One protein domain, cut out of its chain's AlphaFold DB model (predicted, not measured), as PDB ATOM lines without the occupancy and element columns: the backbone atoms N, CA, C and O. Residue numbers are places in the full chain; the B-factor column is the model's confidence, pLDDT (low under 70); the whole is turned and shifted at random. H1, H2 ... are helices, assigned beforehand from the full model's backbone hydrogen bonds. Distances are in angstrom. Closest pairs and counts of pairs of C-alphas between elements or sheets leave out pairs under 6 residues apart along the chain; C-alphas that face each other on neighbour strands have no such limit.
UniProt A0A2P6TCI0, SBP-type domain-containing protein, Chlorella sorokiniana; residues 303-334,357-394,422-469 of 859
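Overview. This is residues 303 to 334, 357 to 394 and 422 to 469 of the 859 residues of the protein "SBP-type domain-containing protein" of Chlorella sorokiniana (UniProt A0A2P6TCI0). The helical hairpin H3 and H4 is crossed by H5, with short H1 packed on H3 and H5; H2 and H6 lie away from this core. The 118 printed residues include six named helices, H1 to H6, and no named strand: all helix, mostly crossed packing, at steep tilts. It is only just loose, close to compact, radius of gyration of the C-alphas 16.4 A, spanning 52 by 35 by 25 A.

Arrangement. H1, residues 303 to 310, touches residues 368 to 372 alone of H3, residues 360 to 373; closest C-alphas, Ala 305 and Val 368, 6.1 A. H2, residues 315 to 329, touches no helix. H3 and H4, residues 376 to 388, run opposite ways at a shallow tilt of 17 degrees; closest C-alphas, Ala 367 and Ala 379, 4.0 A. H5, residues 429 to 444, touches H4 with residues 435 to 442 alone; closest C-alphas, Leu 442 and Lys 380, 6.2 A. H6, residues 448 to 469, is close but not clearly touching H4; closest C-alphas, Leu 451 and Phe 376, 7.7 A. Every O i to N i+4 pair in H1 to H6 is within hydrogen-bond range.

Along the chain. H1 begins at C-alpha 303 (-33.401, -41.710, -44.894). H6, 29.7 A long, has a kink of 26 degrees near residue 458 and ends at C-alpha 469 (-47.877, -31.403, -19.450).

Size, cuts and confidence. Residues 335 to 356 and 395 to 421 are not printed; the C-alpha gaps are 31.9 A and 11.0 A. Residues 312 to 334, 392 to 394, 422 to 425 and 445 to 469 have pLDDT under 70.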
ATOM      1  N   SER A 303     -32.042 -42.015 -45.346       90.69
ATOM      2  CA  SER A 303     -33.401 -41.710 -44.894       90.69
ATOM      3  C   SER A 303     -33.407 -40.733 -43.719       90.69
ATOM      4  O   SER A 303     -34.101 -39.720 -43.781       90.69
ATOM      5  N   ALA A 304     -32.607 -40.984 -42.679       91.88
ATOM      6  CA  ALA A 304     -32.541 -40.106 -41.512       91.88
ATOM      7  C   ALA A 304     -32.100 -38.676 -41.882       91.88
ATOM      8  O   ALA A 304     -32.650 -37.703 -41.366       91.88
ATOM      9  N   ALA A 305     -31.131 -38.544 -42.789       94.06
ATOM     10  CA  ALA A 305     -30.605 -37.264 -43.249       94.06
ATOM     11  C   ALA A 305     -31.621 -36.509 -44.113       94.06
ATOM     12  O   ALA A 305     -31.838 -35.316 -43.894       94.06
ATOM     13  N   SER A 306     -32.285 -37.199 -45.045       91.88
ATOM     14  CA  SER A 306     -33.357 -36.622 -45.861       91.88
ATOM     15  C   SER A 306     -34.515 -36.126 -45.001       91.88
ATOM     16  O   SER A 306     -34.914 -34.975 -45.143       91.88
ATOM     17  N   VAL A 307     -34.987 -36.933 -44.041       89.00
ATOM     18  CA  VAL A 307     -36.049 -36.524 -43.105       89.00
ATOM     19  C   VAL A 307     -35.645 -35.271 -42.323       89.00
ATOM     20  O   VAL A 307     -36.464 -34.379 -42.113       89.00
ATOM     21  N   PHE A 308     -34.377 -35.160 -41.918       88.44
ATOM     22  CA  PHE A 308     -33.892 -33.969 -41.224       88.44
ATOM     23  C   PHE A 308     -33.855 -32.719 -42.125       88.44
ATOM     24  O   PHE A 308     -34.232 -31.633 -41.684       88.44
ATOM     25  N   LEU A 309     -33.370 -32.853 -43.364       91.25
ATOM     26  CA  LEU A 309     -33.155 -31.734 -44.291       91.25
ATOM     27  C   LEU A 309     -34.434 -31.249 -44.976       91.25
ATOM     28  O   LEU A 309     -34.578 -30.056 -45.233       91.25
ATOM     29  N   GLU A 310     -35.318 -32.176 -45.326       88.88
ATOM     30  CA  GLU A 310     -36.467 -31.937 -46.207       88.88
ATOM     31  C   GLU A 310     -37.799 -32.045 -45.458       88.88
ATOM     32  O   GLU A 310     -38.837 -31.662 -45.995       88.88
ATOM     33  N   GLY A 311     -37.764 -32.502 -44.203       79.56
ATOM     34  CA  GLY A 311     -38.948 -32.836 -43.422       79.56
ATOM     35  C   GLY A 311     -39.500 -34.220 -43.769       79.56
ATOM     36  O   GLY A 311     -39.049 -34.893 -44.697       79.56
ATOM     37  N   GLU A 312     -40.494 -34.661 -43.001       69.75
ATOM     38  CA  GLU A 312     -41.242 -35.880 -43.310       69.75
ATOM     39  C   GLU A 312     -42.167 -35.594 -44.495       69.75
ATOM     40  O   GLU A 312     -43.168 -34.896 -44.360       69.75
ATOM     41  N   GLN A 313     -41.802 -36.093 -45.678       65.44
ATOM     42  CA  GLN A 313     -42.645 -35.969 -46.874       65.44
ATOM     43  C   GLN A 313     -43.800 -36.979 -46.887       65.44
ATOM     44  O   GLN A 313     -44.763 -36.804 -47.631       65.44
ATOM     45  N   ASP A 314     -43.708 -38.025 -46.062       68.19
ATOM     46  CA  ASP A 314     -44.702 -39.087 -45.964       68.19
ATOM     47  C   ASP A 314     -45.612 -38.868 -44.748       68.19
ATOM     48  O   ASP A 314     -45.154 -38.861 -43.600       68.19
ATOM     49  N   GLY A 315     -46.911 -38.704 -45.004       68.31
ATOM     50  CA  GLY A 315     -47.917 -38.521 -43.960       68.31
ATOM     51  C   GLY A 315     -48.023 -39.717 -43.007       68.31
ATOM     52  O   GLY A 315     -48.407 -39.534 -41.849       68.31
ATOM     53  N   GLU A 316     -47.654 -40.927 -43.446       66.88
ATOM     54  CA  GLU A 316     -47.603 -42.108 -42.575       66.88
ATOM     55  C   GLU A 316     -46.442 -42.022 -41.582       66.88
ATOM     56  O   GLU A 316     -46.642 -42.209 -40.378       66.88
ATOM     57  N   MET A 317     -45.249 -41.655 -42.057       61.91
ATOM     58  CA  MET A 317     -44.080 -41.455 -41.198       61.91
ATOM     59  C   MET A 317     -44.325 -40.316 -40.204       61.91
ATOM     60  O   MET A 317     -44.005 -40.459 -39.028       61.91
ATOM     61  N   GLU A 318     -45.002 -39.245 -40.628       66.25
ATOM     62  CA  GLU A 318     -45.401 -38.159 -39.731       66.25
ATOM     63  C   GLU A 318     -46.403 -38.606 -38.657       66.25
ATOM     64  O   GLU A 318     -46.323 -38.204 -37.491       66.25
ATOM     65  N   ALA A 319     -47.339 -39.490 -38.999       65.50
ATOM     66  CA  ALA A 319     -48.238 -40.076 -38.013       65.50
ATOM     67  C   ALA A 319     -47.484 -40.981 -37.019       65.50
ATOM     68  O   ALA A 319     -47.764 -40.936 -35.812       65.50
ATOM     69  N   ILE A 320     -46.512 -41.769 -37.491       64.06
ATOM     70  CA  ILE A 320     -45.680 -42.641 -36.651       64.06
ATOM     71  C   ILE A 320     -44.767 -41.812 -35.752       64.06
ATOM     72  O   ILE A 320     -44.724 -42.069 -34.549       64.06
ATOM     73  N   SER A 321     -44.109 -40.779 -36.276       61.31
ATOM     74  CA  SER A 321     -43.219 -39.892 -35.528       61.31
ATOM     75  C   SER A 321     -43.984 -39.112 -34.460       61.31
ATOM     76  O   SER A 321     -43.562 -39.075 -33.301       61.31
ATOM     77  N   ARG A 322     -45.175 -38.586 -34.782       65.50
ATOM     78  CA  ARG A 322     -46.081 -37.955 -33.806       65.50
ATOM     79  C   ARG A 322     -46.540 -38.951 -32.747       65.50
ATOM     80  O   ARG A 322     -46.572 -38.600 -31.569       65.50
ATOM     81  N   THR A 323     -46.851 -40.188 -33.130       63.00
ATOM     82  CA  THR A 323     -47.248 -41.247 -32.189       63.00
ATOM     83  C   THR A 323     -46.087 -41.653 -31.283       63.00
ATOM     84  O   THR A 323     -46.270 -41.771 -30.074       63.00
ATOM     85  N   ALA A 324     -44.886 -41.825 -31.829       61.09
ATOM     86  CA  ALA A 324     -43.668 -42.141 -31.094       61.09
ATOM     87  C   ALA A 324     -43.297 -41.009 -30.133       61.09
ATOM     88  O   ALA A 324     -43.075 -41.257 -28.950       61.09
ATOM     89  N   LYS A 325     -43.331 -39.757 -30.602       64.38
ATOM     90  CA  LYS A 325     -43.150 -38.555 -29.781       64.38
ATOM     91  C   LYS A 325     -44.165 -38.504 -28.641       64.38
ATOM     92  O   LYS A 325     -43.766 -38.366 -27.492       64.38
ATOM     93  N   HIS A 326     -45.451 -38.687 -28.934       64.31
ATOM     94  CA  HIS A 326     -46.522 -38.704 -27.931       64.31
ATOM     95  C   HIS A 326     -46.358 -39.840 -26.912       64.31
ATOM     96  O   HIS A 326     -46.634 -39.670 -25.725       64.31
ATOM     97  N   ARG A 327     -45.881 -41.009 -27.355       62.31
ATOM     98  CA  ARG A 327     -45.564 -42.151 -26.490       62.31
ATOM     99  C   ARG A 327     -44.381 -41.831 -25.572       62.31
ATOM    100  O   ARG A 327     -44.526 -41.953 -24.358       62.31
ATOM    101  N   LEU A 328     -43.281 -41.309 -26.116       62.00
ATOM    102  CA  LEU A 328     -42.115 -40.860 -25.348       62.00
ATOM    103  C   LEU A 328     -42.472 -39.755 -24.341       62.00
ATOM    104  O   LEU A 328     -42.030 -39.806 -23.196       62.00
ATOM    105  N   GLU A 329     -43.307 -38.790 -24.731       60.94
ATOM    106  CA  GLU A 329     -43.806 -37.718 -23.854       60.94
ATOM    107  C   GLU A 329     -44.634 -38.248 -22.679       60.94
ATOM    108  O   GLU A 329     -44.679 -37.621 -21.621       60.94
ATOM    109  N   ARG A 330     -45.261 -39.416 -22.841       63.09
ATOM    110  CA  ARG A 330     -46.031 -40.102 -21.796       63.09
ATOM    111  C   ARG A 330     -45.226 -41.149 -21.026       63.09
ATOM    112  O   ARG A 330     -45.815 -41.881 -20.235       63.09
ATOM    113  N   GLY A 331     -43.919 -41.265 -21.274       57.34
ATOM    114  CA  GLY A 331     -43.094 -42.343 -20.716       57.34
ATOM    115  C   GLY A 331     -43.509 -43.737 -21.204       57.34
ATOM    116  O   GLY A 331     -43.113 -44.746 -20.628       57.34
ATOM    117  N   ILE A 332     -44.329 -43.811 -22.257       59.59
ATOM    118  CA  ILE A 332     -44.704 -45.056 -22.914       59.59
ATOM    119  C   ILE A 332     -43.596 -45.350 -23.908       59.59
ATOM    120  O   ILE A 332     -43.494 -44.727 -24.961       59.59
ATOM    121  N   TRP A 333     -42.769 -46.323 -23.575       57.16
ATOM    122  CA  TRP A 333     -41.693 -46.761 -24.441       57.16
ATOM    123  C   TRP A 333     -42.267 -47.230 -25.778       57.16
ATOM    124  O   TRP A 333     -43.266 -47.965 -25.827       57.16
ATOM    125  N   THR A 334     -41.703 -46.729 -26.879       54.38
ATOM    126  CA  THR A 334     -42.044 -47.232 -28.205       54.38
ATOM    127  C   THR A 334     -41.681 -48.711 -28.227       54.38
ATOM    128  O   THR A 334     -40.639 -49.135 -27.728       54.38
ATOM    129  N   GLU A 357     -11.714 -44.862 -35.761       86.69
ATOM    130  CA  GLU A 357     -11.510 -44.552 -37.185       86.69
ATOM    131  C   GLU A 357     -11.607 -45.775 -38.107       86.69
ATOM    132  O   GLU A 357     -11.711 -45.618 -39.322       86.69
ATOM    133  N   ALA A 358     -11.599 -46.998 -37.563       86.62
ATOM    134  CA  ALA A 358     -11.685 -48.207 -38.373       86.62
ATOM    135  C   ALA A 358     -13.071 -48.400 -38.997       86.62
ATOM    136  O   ALA A 358     -13.200 -49.222 -39.896       86.62
ATOM    137  N   CYS A 359     -14.105 -47.682 -38.534       86.81
ATOM    138  CA  CYS A 359     -15.474 -47.745 -39.053       86.81
ATOM    139  C   CYS A 359     -16.096 -46.341 -39.167       86.81
ATOM    140  O   CYS A 359     -17.007 -46.012 -38.404       86.81
ATOM    141  N   PRO A 360     -15.653 -45.508 -40.129       91.25
ATOM    142  CA  PRO A 360     -16.064 -44.103 -40.205       91.25
ATOM    143  C   PRO A 360     -17.581 -43.937 -40.380       91.25
ATOM    144  O   PRO A 360     -18.180 -43.022 -39.824       91.25
ATOM    145  N   TRP A 361     -18.227 -44.871 -41.074       91.81
ATOM    146  CA  TRP A 361     -19.677 -44.920 -41.282       91.81
ATOM    147  C   TRP A 361     -20.505 -44.785 -40.003       91.81
ATOM    148  O   TRP A 361     -21.540 -44.124 -40.007       91.81
ATOM    149  N   GLU A 362     -20.021 -45.349 -38.898       93.56
ATOM    150  CA  GLU A 362     -20.723 -45.300 -37.616       93.56
ATOM    151  C   GLU A 362     -20.757 -43.872 -37.043       93.56
ATOM    152  O   GLU A 362     -21.736 -43.493 -36.401       93.56
ATOM    153  N   ARG A 363     -19.747 -43.034 -37.335       95.38
ATOM    154  CA  ARG A 363     -19.718 -41.613 -36.936       95.38
ATOM    155  C   ARG A 363     -20.775 -40.797 -37.669       95.38
ATOM    156  O   ARG A 363     -21.457 -39.967 -37.074       95.38
ATOM    157  N   ARG A 364     -20.937 -41.048 -38.968       94.94
ATOM    158  CA  ARG A 364     -21.959 -40.399 -39.798       94.94
ATOM    159  C   ARG A 364     -23.369 -40.747 -39.312       94.94
ATOM    160  O   ARG A 364     -24.210 -39.859 -39.172       94.94
ATOM    161  N   ASP A 365     -23.606 -42.027 -39.032       96.12
ATOM    162  CA  ASP A 365     -24.876 -42.514 -38.495       96.12
ATOM    163  C   ASP A 365     -25.154 -41.915 -37.104       96.12
ATOM    164  O   ASP A 365     -26.263 -41.459 -36.835       96.12
ATOM    165  N   LEU A 366     -24.143 -41.841 -36.232       97.19
ATOM    166  CA  LEU A 366     -24.261 -41.179 -34.931       97.19
ATOM    167  C   LEU A 366     -24.622 -39.696 -35.080       97.19
ATOM    168  O   LEU A 366     -25.513 -39.191 -34.395       97.19
ATOM    169  N   ALA A 367     -23.962 -38.998 -36.001       97.00
ATOM    170  CA  ALA A 367     -24.168 -37.576 -36.186       97.00
ATOM    171  C   ALA A 367     -25.596 -37.232 -36.614       97.00
ATOM    172  O   ALA A 367     -26.184 -36.296 -36.072       97.00
ATOM    173  N   VAL A 368     -26.181 -37.992 -37.547       96.00
ATOM    174  CA  VAL A 368     -27.564 -37.735 -37.970       96.00
ATOM    175  C   VAL A 368     -28.552 -37.972 -36.823       96.00
ATOM    176  O   VAL A 368     -29.493 -37.194 -36.658       96.00
ATOM    177  N   LEU A 369     -28.308 -38.964 -35.960       95.62
ATOM    178  CA  LEU A 369     -29.122 -39.168 -34.760       95.62
ATOM    179  C   LEU A 369     -28.994 -37.993 -33.777       95.62
ATOM    180  O   LEU A 369     -30.008 -37.515 -33.262       95.62
ATOM    181  N   TYR A 370     -27.783 -37.466 -33.566       95.88
ATOM    182  CA  TYR A 370     -27.574 -36.260 -32.758       95.88
ATOM    183  C   TYR A 370     -28.320 -35.044 -33.309       95.88
ATOM    184  O   TYR A 370     -28.922 -34.298 -32.536       95.88
ATOM    185  N   MET A 371     -28.373 -34.861 -34.632       93.31
ATOM    186  CA  MET A 371     -29.159 -33.779 -35.238       93.31
ATOM    187  C   MET A 371     -30.648 -33.895 -34.896       93.31
ATOM    188  O   MET A 371     -31.273 -32.906 -34.501       93.31
ATOM    189  N   HIS A 372     -31.212 -35.104 -34.966       90.06
ATOM    190  CA  HIS A 372     -32.604 -35.366 -34.577       90.06
ATOM    191  C   HIS A 372     -32.867 -35.147 -33.082       90.06
ATOM    192  O   HIS A 372     -33.962 -34.727 -32.704       90.06
ATOM    193  N   LEU A 373     -31.858 -35.341 -32.228       87.38
ATOM    194  CA  LEU A 373     -31.927 -35.021 -30.798       87.38
ATOM    195  C   LEU A 373     -31.706 -33.536 -30.468       87.38
ATOM    196  O   LEU A 373     -31.935 -33.135 -29.324       87.38
ATOM    197  N   GLY A 374     -31.307 -32.720 -31.446       87.44
ATOM    198  CA  GLY A 374     -30.942 -31.315 -31.246       87.44
ATOM    199  C   GLY A 374     -29.518 -31.103 -30.722       87.44
ATOM    200  O   GLY A 374     -29.183 -30.012 -30.291       87.44
ATOM    201  N   GLN A 375     -28.668 -32.127 -30.747       91.44
ATOM    202  CA  GLN A 375     -27.269 -32.072 -30.312       91.44
ATOM    203  C   GLN A 375     -26.367 -31.670 -31.488       91.44
ATOM    204  O   GLN A 375     -25.569 -32.446 -32.010       91.44
ATOM    205  N   PHE A 376     -26.550 -30.445 -31.987       93.25
ATOM    206  CA  PHE A 376     -25.915 -29.991 -33.230       93.25
ATOM    207  C   PHE A 376     -24.396 -29.848 -33.132       93.25
ATOM    208  O   PHE A 376     -23.692 -30.018 -34.130       93.25
ATOM    209  N   ARG A 377     -23.876 -29.535 -31.941       94.62
ATOM    210  CA  ARG A 377     -22.433 -29.407 -31.717       94.62
ATOM    211  C   ARG A 377     -21.749 -30.764 -31.853       94.62
ATOM    212  O   ARG A 377     -20.749 -30.874 -32.559       94.62
ATOM    213  N   GLU A 378     -22.307 -31.773 -31.201       96.00
ATOM    214  CA  GLU A 378     -21.852 -33.158 -31.220       96.00
ATOM    215  C   GLU A 378     -22.012 -33.745 -32.626       96.00
ATOM    216  O   GLU A 378     -21.057 -34.290 -33.176       96.00
ATOM    217  N   ALA A 379     -23.163 -33.518 -33.271       96.31
ATOM    218  CA  ALA A 379     -23.391 -33.914 -34.659       96.31
ATOM    219  C   ALA A 379     -22.333 -33.345 -35.614       96.31
ATOM    220  O   ALA A 379     -21.786 -34.058 -36.453       96.31
ATOM    221  N   LYS A 380     -22.014 -32.051 -35.479       96.44
ATOM    222  CA  LYS A 380     -20.992 -31.403 -36.305       96.44
ATOM    223  C   LYS A 380     -19.612 -32.005 -36.070       96.44
ATOM    224  O   LYS A 380     -18.872 -32.191 -37.032       96.44
ATOM    225  N   ALA A 381     -19.259 -32.286 -34.817       96.19
ATOM    226  CA  ALA A 381     -17.979 -32.903 -34.486       96.19
ATOM    227  C   ALA A 381     -17.842 -34.284 -35.145       96.19
ATOM    228  O   ALA A 381     -16.831 -34.541 -35.798       96.19
ATOM    229  N   GLU A 382     -18.878 -35.119 -35.060       96.81
ATOM    230  CA  GLU A 382     -18.879 -36.458 -35.654       96.81
ATOM    231  C   GLU A 382     -18.889 -36.436 -37.192       96.81
ATOM    232  O   GLU A 382     -18.128 -37.179 -37.807       96.81
ATOM    233  N   LEU A 383     -19.654 -35.544 -37.840       95.81
ATOM    234  CA  LEU A 383     -19.602 -35.395 -39.306       95.81
ATOM    235  C   LEU A 383     -18.250 -34.866 -39.797       95.81
ATOM    236  O   LEU A 383     -17.768 -35.289 -40.846       95.81
ATOM    237  N   LEU A 384     -17.619 -33.949 -39.057       95.56
ATOM    238  CA  LEU A 384     -16.281 -33.471 -39.403       95.56
ATOM    239  C   LEU A 384     -15.231 -34.567 -39.220       95.56
ATOM    240  O   LEU A 384     -14.342 -34.683 -40.061       95.56
ATOM    241  N   ALA A 385     -15.336 -35.367 -38.157       94.81
ATOM    242  CA  ALA A 385     -14.487 -36.538 -37.968       94.81
ATOM    243  C   ALA A 385     -14.669 -37.509 -39.141       94.81
ATOM    244  O   ALA A 385     -13.694 -37.812 -39.818       94.81
ATOM    245  N   PHE A 386     -15.916 -37.848 -39.475       94.50
ATOM    246  CA  PHE A 386     -16.259 -38.672 -40.630       94.50
ATOM    247  C   PHE A 386     -15.645 -38.163 -41.945       94.50
ATOM    248  O   PHE A 386     -15.016 -38.931 -42.663       94.50
ATOM    249  N   SER A 387     -15.766 -36.863 -42.244       92.94
ATOM    250  CA  SER A 387     -15.213 -36.279 -43.479       92.94
ATOM    251  C   SER A 387     -13.682 -36.303 -43.551       92.94
ATOM    252  O   SER A 387     -13.110 -36.191 -44.633       92.94
ATOM    253  N   ARG A 388     -13.013 -36.398 -42.396       93.00
ATOM    254  CA  ARG A 388     -11.550 -36.459 -42.289       93.00
ATOM    255  C   ARG A 388     -11.040 -37.892 -42.285       93.00
ATOM    256  O   ARG A 388      -9.861 -38.094 -42.575       93.00
ATOM    257  N   SER A 389     -11.883 -38.856 -41.916       89.56
ATOM    258  CA  SER A 389     -11.491 -40.254 -41.837       89.56
ATOM    259  C   SER A 389     -11.039 -40.734 -43.221       89.56
ATOM    260  O   SER A 389     -11.761 -40.556 -44.206       89.56
ATOM    261  N   PRO A 390      -9.844 -41.336 -43.334       81.94
ATOM    262  CA  PRO A 390      -9.400 -41.897 -44.595       81.94
ATOM    263  C   PRO A 390     -10.338 -43.045 -44.944       81.94
ATOM    264  O   PRO A 390     -10.397 -44.040 -44.220       81.94
ATOM    265  N   PHE A 391     -11.085 -42.918 -46.041       74.25
ATOM    266  CA  PHE A 391     -11.887 -44.040 -46.488       74.25
ATOM    267  C   PHE A 391     -10.941 -45.172 -46.889       74.25
ATOM    268  O   PHE A 391     -10.076 -44.980 -47.749       74.25
ATOM    269  N   PRO A 392     -11.073 -46.346 -46.270       59.38
ATOM    270  CA  PRO A 392     -10.261 -47.493 -46.623       59.38
ATOM    271  C   PRO A 392     -10.530 -47.837 -48.087       59.38
ATOM    272  O   PRO A 392     -11.635 -48.224 -48.468       59.38
ATOM    273  N   SER A 393      -9.512 -47.632 -48.920       46.97
ATOM    274  CA  SER A 393      -9.572 -47.850 -50.362       46.97
ATOM    275  C   SER A 393      -9.904 -49.317 -50.644       46.97
ATOM    276  O   SER A 393      -9.051 -50.184 -50.484       46.97
ATOM    277  N   SER A 394     -11.151 -49.609 -51.025       40.31
ATOM    278  CA  SER A 394     -11.672 -50.901 -51.529       40.31
ATOM    279  C   SER A 394     -11.462 -52.176 -50.687       40.31
ATOM    280  O   SER A 394     -11.987 -53.221 -51.052       40.31
ATOM    281  N   VAL A 422     -20.238 -45.085 -57.533       52.91
ATOM    282  CA  VAL A 422     -19.781 -45.097 -56.138       52.91
ATOM    283  C   VAL A 422     -18.559 -44.187 -56.047       52.91
ATOM    284  O   VAL A 422     -17.606 -44.340 -56.815       52.91
ATOM    285  N   GLY A 423     -18.603 -43.206 -55.147       54.66
ATOM    286  CA  GLY A 423     -17.479 -42.310 -54.898       54.66
ATOM    287  C   GLY A 423     -16.284 -43.056 -54.300       54.66
ATOM    288  O   GLY A 423     -16.409 -44.170 -53.780       54.66
ATOM    289  N   ALA A 424     -15.107 -42.431 -54.350       48.69
ATOM    290  CA  ALA A 424     -13.924 -42.940 -53.666       48.69
ATOM    291  C   ALA A 424     -14.225 -43.065 -52.160       48.69
ATOM    292  O   ALA A 424     -14.344 -42.062 -51.465       48.69
ATOM    293  N   GLY A 425     -14.396 -44.299 -51.680       60.22
ATOM    294  CA  GLY A 425     -14.681 -44.593 -50.274       60.22
ATOM    295  C   GLY A 425     -15.968 -45.361 -49.984       60.22
ATOM    296  O   GLY A 425     -16.276 -45.574 -48.819       60.22
ATOM    297  N   GLY A 426     -16.705 -45.808 -51.006       73.19
ATOM    298  CA  GLY A 426     -17.894 -46.650 -50.817       73.19
ATOM    299  C   GLY A 426     -19.184 -45.872 -50.549       73.19
ATOM    300  O   GLY A 426     -20.241 -46.487 -50.455       73.19
ATOM    301  N   GLN A 427     -19.122 -44.536 -50.458       81.00
ATOM    302  CA  GLN A 427     -20.310 -43.677 -50.402       81.00
ATOM    303  C   GLN A 427     -20.956 -43.551 -51.769       81.00
ATOM    304  O   GLN A 427     -20.281 -43.323 -52.778       81.00
ATOM    305  N   SER A 428     -22.283 -43.639 -51.795       87.94
ATOM    306  CA  SER A 428     -23.027 -43.172 -52.958       87.94
ATOM    307  C   SER A 428     -22.896 -41.647 -53.078       87.94
ATOM    308  O   SER A 428     -22.839 -40.934 -52.073       87.94
ATOM    309  N   LEU A 429     -22.884 -41.123 -54.310       88.31
ATOM    310  CA  LEU A 429     -22.869 -39.670 -54.555       88.31
ATOM    311  C   LEU A 429     -24.004 -38.944 -53.817       88.31
ATOM    312  O   LEU A 429     -23.832 -37.821 -53.351       88.31
ATOM    313  N   TRP A 430     -25.155 -39.602 -53.684       89.44
ATOM    314  CA  TRP A 430     -26.300 -39.082 -52.946       89.44
ATOM    315  C   TRP A 430     -26.015 -38.922 -51.448       89.44
ATOM    316  O   TRP A 430     -26.269 -37.865 -50.877       89.44
ATOM    317  N   GLU A 431     -25.433 -39.931 -50.798       91.25
ATOM    318  CA  GLU A 431     -25.060 -39.833 -49.382       91.25
ATOM    319  C   GLU A 431     -23.983 -38.779 -49.134       91.25
ATOM    320  O   GLU A 431     -24.006 -38.113 -48.094       91.25
ATOM    321  N   GLN A 432     -23.059 -38.604 -50.080       92.31
ATOM    322  CA  GLN A 432     -22.066 -37.538 -50.016       92.31
ATOM    323  C   GLN A 432     -22.747 -36.162 -50.069       92.31
ATOM    324  O   GLN A 432     -22.514 -35.334 -49.191       92.31
ATOM    325  N   GLN A 433     -23.671 -35.947 -51.013       94.06
ATOM    326  CA  GLN A 433     -24.459 -34.710 -51.097       94.06
ATOM    327  C   GLN A 433     -25.264 -34.441 -49.820       94.06
ATOM    328  O   GLN A 433     -25.324 -33.301 -49.357       94.06
ATOM    329  N   LEU A 434     -25.867 -35.475 -49.226       94.31
ATOM    330  CA  LEU A 434     -26.557 -35.354 -47.942       94.31
ATOM    331  C   LEU A 434     -25.588 -34.932 -46.833       94.31
ATOM    332  O   LEU A 434     -25.874 -33.984 -46.107       94.31
ATOM    333  N   THR A 435     -24.428 -35.579 -46.736       95.12
ATOM    334  CA  THR A 435     -23.381 -35.249 -45.754       95.12
ATOM    335  C   THR A 435     -22.935 -33.788 -45.897       95.12
ATOM    336  O   THR A 435     -22.910 -33.056 -44.904       95.12
ATOM    337  N   ASP A 436     -22.668 -33.332 -47.123       95.38
ATOM    338  CA  ASP A 436     -22.254 -31.957 -47.416       95.38
ATOM    339  C   ASP A 436     -23.347 -30.940 -47.056       95.38
ATOM    340  O   ASP A 436     -23.064 -29.917 -46.428       95.38
ATOM    341  N   ARG A 437     -24.618 -31.235 -47.370       96.50
ATOM    342  CA  ARG A 437     -25.764 -30.390 -46.989       96.50
ATOM    343  C   ARG A 437     -25.930 -30.299 -45.471       96.50
ATOM    344  O   ARG A 437     -26.162 -29.203 -44.957       96.50
ATOM    345  N   LEU A 438     -25.787 -31.410 -44.744       95.06
ATOM    346  CA  LEU A 438     -25.835 -31.411 -43.275       95.06
ATOM    347  C   LEU A 438     -24.685 -30.574 -42.691       95.06
ATOM    348  O   LEU A 438     -24.915 -29.734 -41.820       95.06
ATOM    349  N   LEU A 439     -23.460 -30.739 -43.200       96.06
ATOM    350  CA  LEU A 439     -22.301 -29.946 -42.782       96.06
ATOM    351  C   LEU A 439     -22.469 -28.455 -43.092       96.06
ATOM    352  O   LEU A 439     -22.117 -27.615 -42.257       96.06
ATOM    353  N   GLN A 440     -23.029 -28.109 -44.253       95.19
ATOM    354  CA  GLN A 440     -23.337 -26.730 -44.627       95.19
ATOM    355  C   GLN A 440     -24.356 -26.117 -43.660       95.19
ATOM    356  O   GLN A 440     -24.134 -25.013 -43.159       95.19
ATOM    357  N   LEU A 441     -25.424 -26.848 -43.333       93.75
ATOM    358  CA  LEU A 441     -26.438 -26.420 -42.371       93.75
ATOM    359  C   LEU A 441     -25.833 -26.196 -40.974       93.75
ATOM    360  O   LEU A 441     -25.978 -25.115 -40.403       93.75
ATOM    361  N   LEU A 442     -25.052 -27.153 -40.465       92.75
ATOM    362  CA  LEU A 442     -24.352 -27.050 -39.174       92.75
ATOM    363  C   LEU A 442     -23.258 -25.964 -39.155       92.75
ATOM    364  O   LEU A 442     -22.845 -25.486 -38.092       92.75
ATOM    365  N   SER A 443     -22.753 -25.567 -40.321       91.44
ATOM    366  CA  SER A 443     -21.801 -24.460 -40.465       91.44
ATOM    367  C   SER A 443     -22.500 -23.104 -40.526       91.44
ATOM    368  O   SER A 443     -21.982 -22.141 -39.966       91.44
ATOM    369  N   GLY A 444     -23.704 -23.033 -41.098       83.88
ATOM    370  CA  GLY A 444     -24.562 -21.846 -41.050       83.88
ATOM    371  C   GLY A 444     -25.029 -21.497 -39.633       83.88
ATOM    372  O   GLY A 444     -25.202 -20.324 -39.305       83.88
ATOM    373  N   CYS A 445     -25.138 -22.493 -38.752       67.50
ATOM    374  CA  CYS A 445     -25.495 -22.314 -37.344       67.50
ATOM    375  C   CYS A 445     -24.355 -21.742 -36.462       67.50
ATOM    376  O   CYS A 445     -24.543 -21.568 -35.263       67.50
ATOM    377  N   ALA A 446     -23.178 -21.422 -37.019       52.03
ATOM    378  CA  ALA A 446     -21.942 -21.155 -36.272       52.03
ATOM    379  C   ALA A 446     -21.910 -19.912 -35.358       52.03
ATOM    380  O   ALA A 446     -20.905 -19.732 -34.667       52.03
ATOM    381  N   LYS A 447     -22.950 -19.064 -35.285       56.03
ATOM    382  CA  LYS A 447     -22.993 -18.097 -34.175       56.03
ATOM    383  C   LYS A 447     -23.435 -18.866 -32.922       56.03
ATOM    384  O   LYS A 447     -24.535 -19.421 -32.933       56.03
ATOM    385  N   PRO A 448     -22.629 -18.904 -31.844       53.34
ATOM    386  CA  PRO A 448     -22.962 -19.659 -30.633       53.34
ATOM    387  C   PRO A 448     -24.345 -19.269 -30.092       53.34
ATOM    388  O   PRO A 448     -25.141 -20.135 -29.764       53.34
ATOM    389  N   HIS A 449     -24.708 -17.989 -30.194       46.41
ATOM    390  CA  HIS A 449     -26.019 -17.472 -29.792       46.41
ATOM    391  C   HIS A 449     -27.193 -17.956 -30.663       46.41
ATOM    392  O   HIS A 449     -28.321 -17.964 -30.191       46.41
ATOM    393  N   THR A 450     -26.974 -18.343 -31.928       49.84
ATOM    394  CA  THR A 450     -28.030 -18.932 -32.780       49.84
ATOM    395  C   THR A 450     -28.162 -20.432 -32.605       49.84
ATOM    396  O   THR A 450     -29.263 -20.929 -32.782       49.84
ATOM    397  N   LEU A 451     -27.093 -21.146 -32.243       47.06
ATOM    398  CA  LEU A 451     -27.212 -22.539 -31.801       47.06
ATOM    399  C   LEU A 451     -27.921 -22.594 -30.461       47.06
ATOM    400  O   LEU A 451     -28.893 -23.326 -30.352       47.06
ATOM    401  N   ASP A 452     -27.530 -21.730 -29.525       44.81
ATOM    402  CA  ASP A 452     -28.226 -21.575 -28.255       44.81
ATOM    403  C   ASP A 452     -29.665 -21.115 -28.473       44.81
ATOM    404  O   ASP A 452     -30.526 -21.704 -27.864       44.81
ATOM    405  N   HIS A 453     -29.988 -20.183 -29.388       42.84
ATOM    406  CA  HIS A 453     -31.385 -19.807 -29.685       42.84
ATOM    407  C   HIS A 453     -32.187 -20.842 -30.481       42.84
ATOM    408  O   HIS A 453     -33.406 -20.899 -30.331       42.84
ATOM    409  N   PHE A 454     -31.558 -21.644 -31.336       44.72
ATOM    410  CA  PHE A 454     -32.224 -22.744 -32.037       44.72
ATOM    411  C   PHE A 454     -32.510 -23.892 -31.058       44.72
ATOM    412  O   PHE A 454     -33.619 -24.436 -31.030       44.72
ATOM    413  N   ASP A 455     -31.551 -24.160 -30.173       46.22
ATOM    414  CA  ASP A 455     -31.705 -25.015 -29.007       46.22
ATOM    415  C   ASP A 455     -32.714 -24.439 -28.023       46.22
ATOM    416  O   ASP A 455     -33.551 -25.192 -27.567       46.22
ATOM    417  N   GLU A 456     -32.725 -23.140 -27.726       46.06
ATOM    418  CA  GLU A 456     -33.684 -22.474 -26.838       46.06
ATOM    419  C   GLU A 456     -35.064 -22.451 -27.484       46.06
ATOM    420  O   GLU A 456     -36.050 -22.564 -26.782       46.06
ATOM    421  N   GLY A 457     -35.175 -22.344 -28.808       43.28
ATOM    422  CA  GLY A 457     -36.444 -22.413 -29.528       43.28
ATOM    423  C   GLY A 457     -37.063 -23.807 -29.431       43.28
ATOM    424  O   GLY A 457     -38.252 -23.947 -29.138       43.28
ATOM    425  N   ARG A 458     -36.251 -24.863 -29.577       49.41
ATOM    426  CA  ARG A 458     -36.699 -26.255 -29.401       49.41
ATOM    427  C   ARG A 458     -36.791 -26.687 -27.932       49.41
ATOM    428  O   ARG A 458     -37.707 -27.435 -27.602       49.41
ATOM    429  N   ARG A 459     -35.933 -26.193 -27.032       44.88
ATOM    430  CA  ARG A 459     -35.980 -26.371 -25.566       44.88
ATOM    431  C   ARG A 459     -37.126 -25.589 -24.962       44.88
ATOM    432  O   ARG A 459     -37.764 -26.132 -24.090       44.88
ATOM    433  N   SER A 460     -37.464 -24.403 -25.456       38.97
ATOM    434  CA  SER A 460     -38.684 -23.659 -25.115       38.97
ATOM    435  C   SER A 460     -39.914 -24.380 -25.641       38.97
ATOM    436  O   SER A 460     -40.940 -24.383 -24.974       38.97
ATOM    437  N   CYS A 461     -39.820 -25.083 -26.773       35.84
ATOM    438  CA  CYS A 461     -40.870 -26.002 -27.203       35.84
ATOM    439  C   CYS A 461     -40.968 -27.215 -26.254       35.84
ATOM    440  O   CYS A 461     -42.071 -27.575 -25.863       35.84
ATOM    441  N   ARG A 462     -39.839 -27.776 -25.788       45.09
ATOM    442  CA  ARG A 462     -39.744 -28.883 -24.807       45.09
ATOM    443  C   ARG A 462     -40.171 -28.485 -23.385       45.09
ATOM    444  O   ARG A 462     -40.846 -29.262 -22.727       45.09
ATOM    445  N   GLU A 463     -39.830 -27.285 -22.929       41.72
ATOM    446  CA  GLU A 463     -40.211 -26.661 -21.659       41.72
ATOM    447  C   GLU A 463     -41.643 -26.151 -21.721       41.72
ATOM    448  O   GLU A 463     -42.369 -26.298 -20.748       41.72
ATOM    449  N   SER A 464     -42.096 -25.594 -22.849       38.53
ATOM    450  CA  SER A 464     -43.517 -25.332 -23.084       38.53
ATOM    451  C   SER A 464     -44.284 -26.635 -23.075       38.53
ATOM    452  O   SER A 464     -45.355 -26.648 -22.500       38.53
ATOM    453  N   LEU A 465     -43.742 -27.734 -23.605       36.47
ATOM    454  CA  LEU A 465     -44.325 -29.073 -23.505       36.47
ATOM    455  C   LEU A 465     -44.303 -29.615 -22.075       36.47
ATOM    456  O   LEU A 465     -45.321 -30.118 -21.621       36.47
ATOM    457  N   GLN A 466     -43.217 -29.458 -21.317       42.47
ATOM    458  CA  GLN A 466     -43.168 -29.835 -19.900       42.47
ATOM    459  C   GLN A 466     -44.129 -28.984 -19.057       42.47
ATOM    460  O   GLN A 466     -44.851 -29.528 -18.230       42.47
ATOM    461  N   ARG A 467     -44.228 -27.673 -19.310       40.62
ATOM    462  CA  ARG A 467     -45.199 -26.756 -18.687       40.62
ATOM    463  C   ARG A 467     -46.626 -27.029 -19.163       40.62
ATOM    464  O   ARG A 467     -47.552 -26.875 -18.378       40.62
ATOM    465  N   HIS A 468     -46.828 -27.455 -20.408       34.19
ATOM    466  CA  HIS A 468     -48.127 -27.856 -20.953       34.19
ATOM    467  C   HIS A 468     -48.572 -29.200 -20.373       34.19
ATOM    468  O   HIS A 468     -49.732 -29.327 -20.007       34.19
ATOM    469  N   ASN A 469     -47.654 -30.146 -20.169       34.84
ATOM    470  CA  ASN A 469     -47.877 -31.403 -19.450       34.84
ATOM    471  C   ASN A 469     -48.136 -31.167 -17.956       34.84
ATOM    472  O   ASN A 469     -48.960 -31.854 -17.362       34.84
TER     473      ASN A 469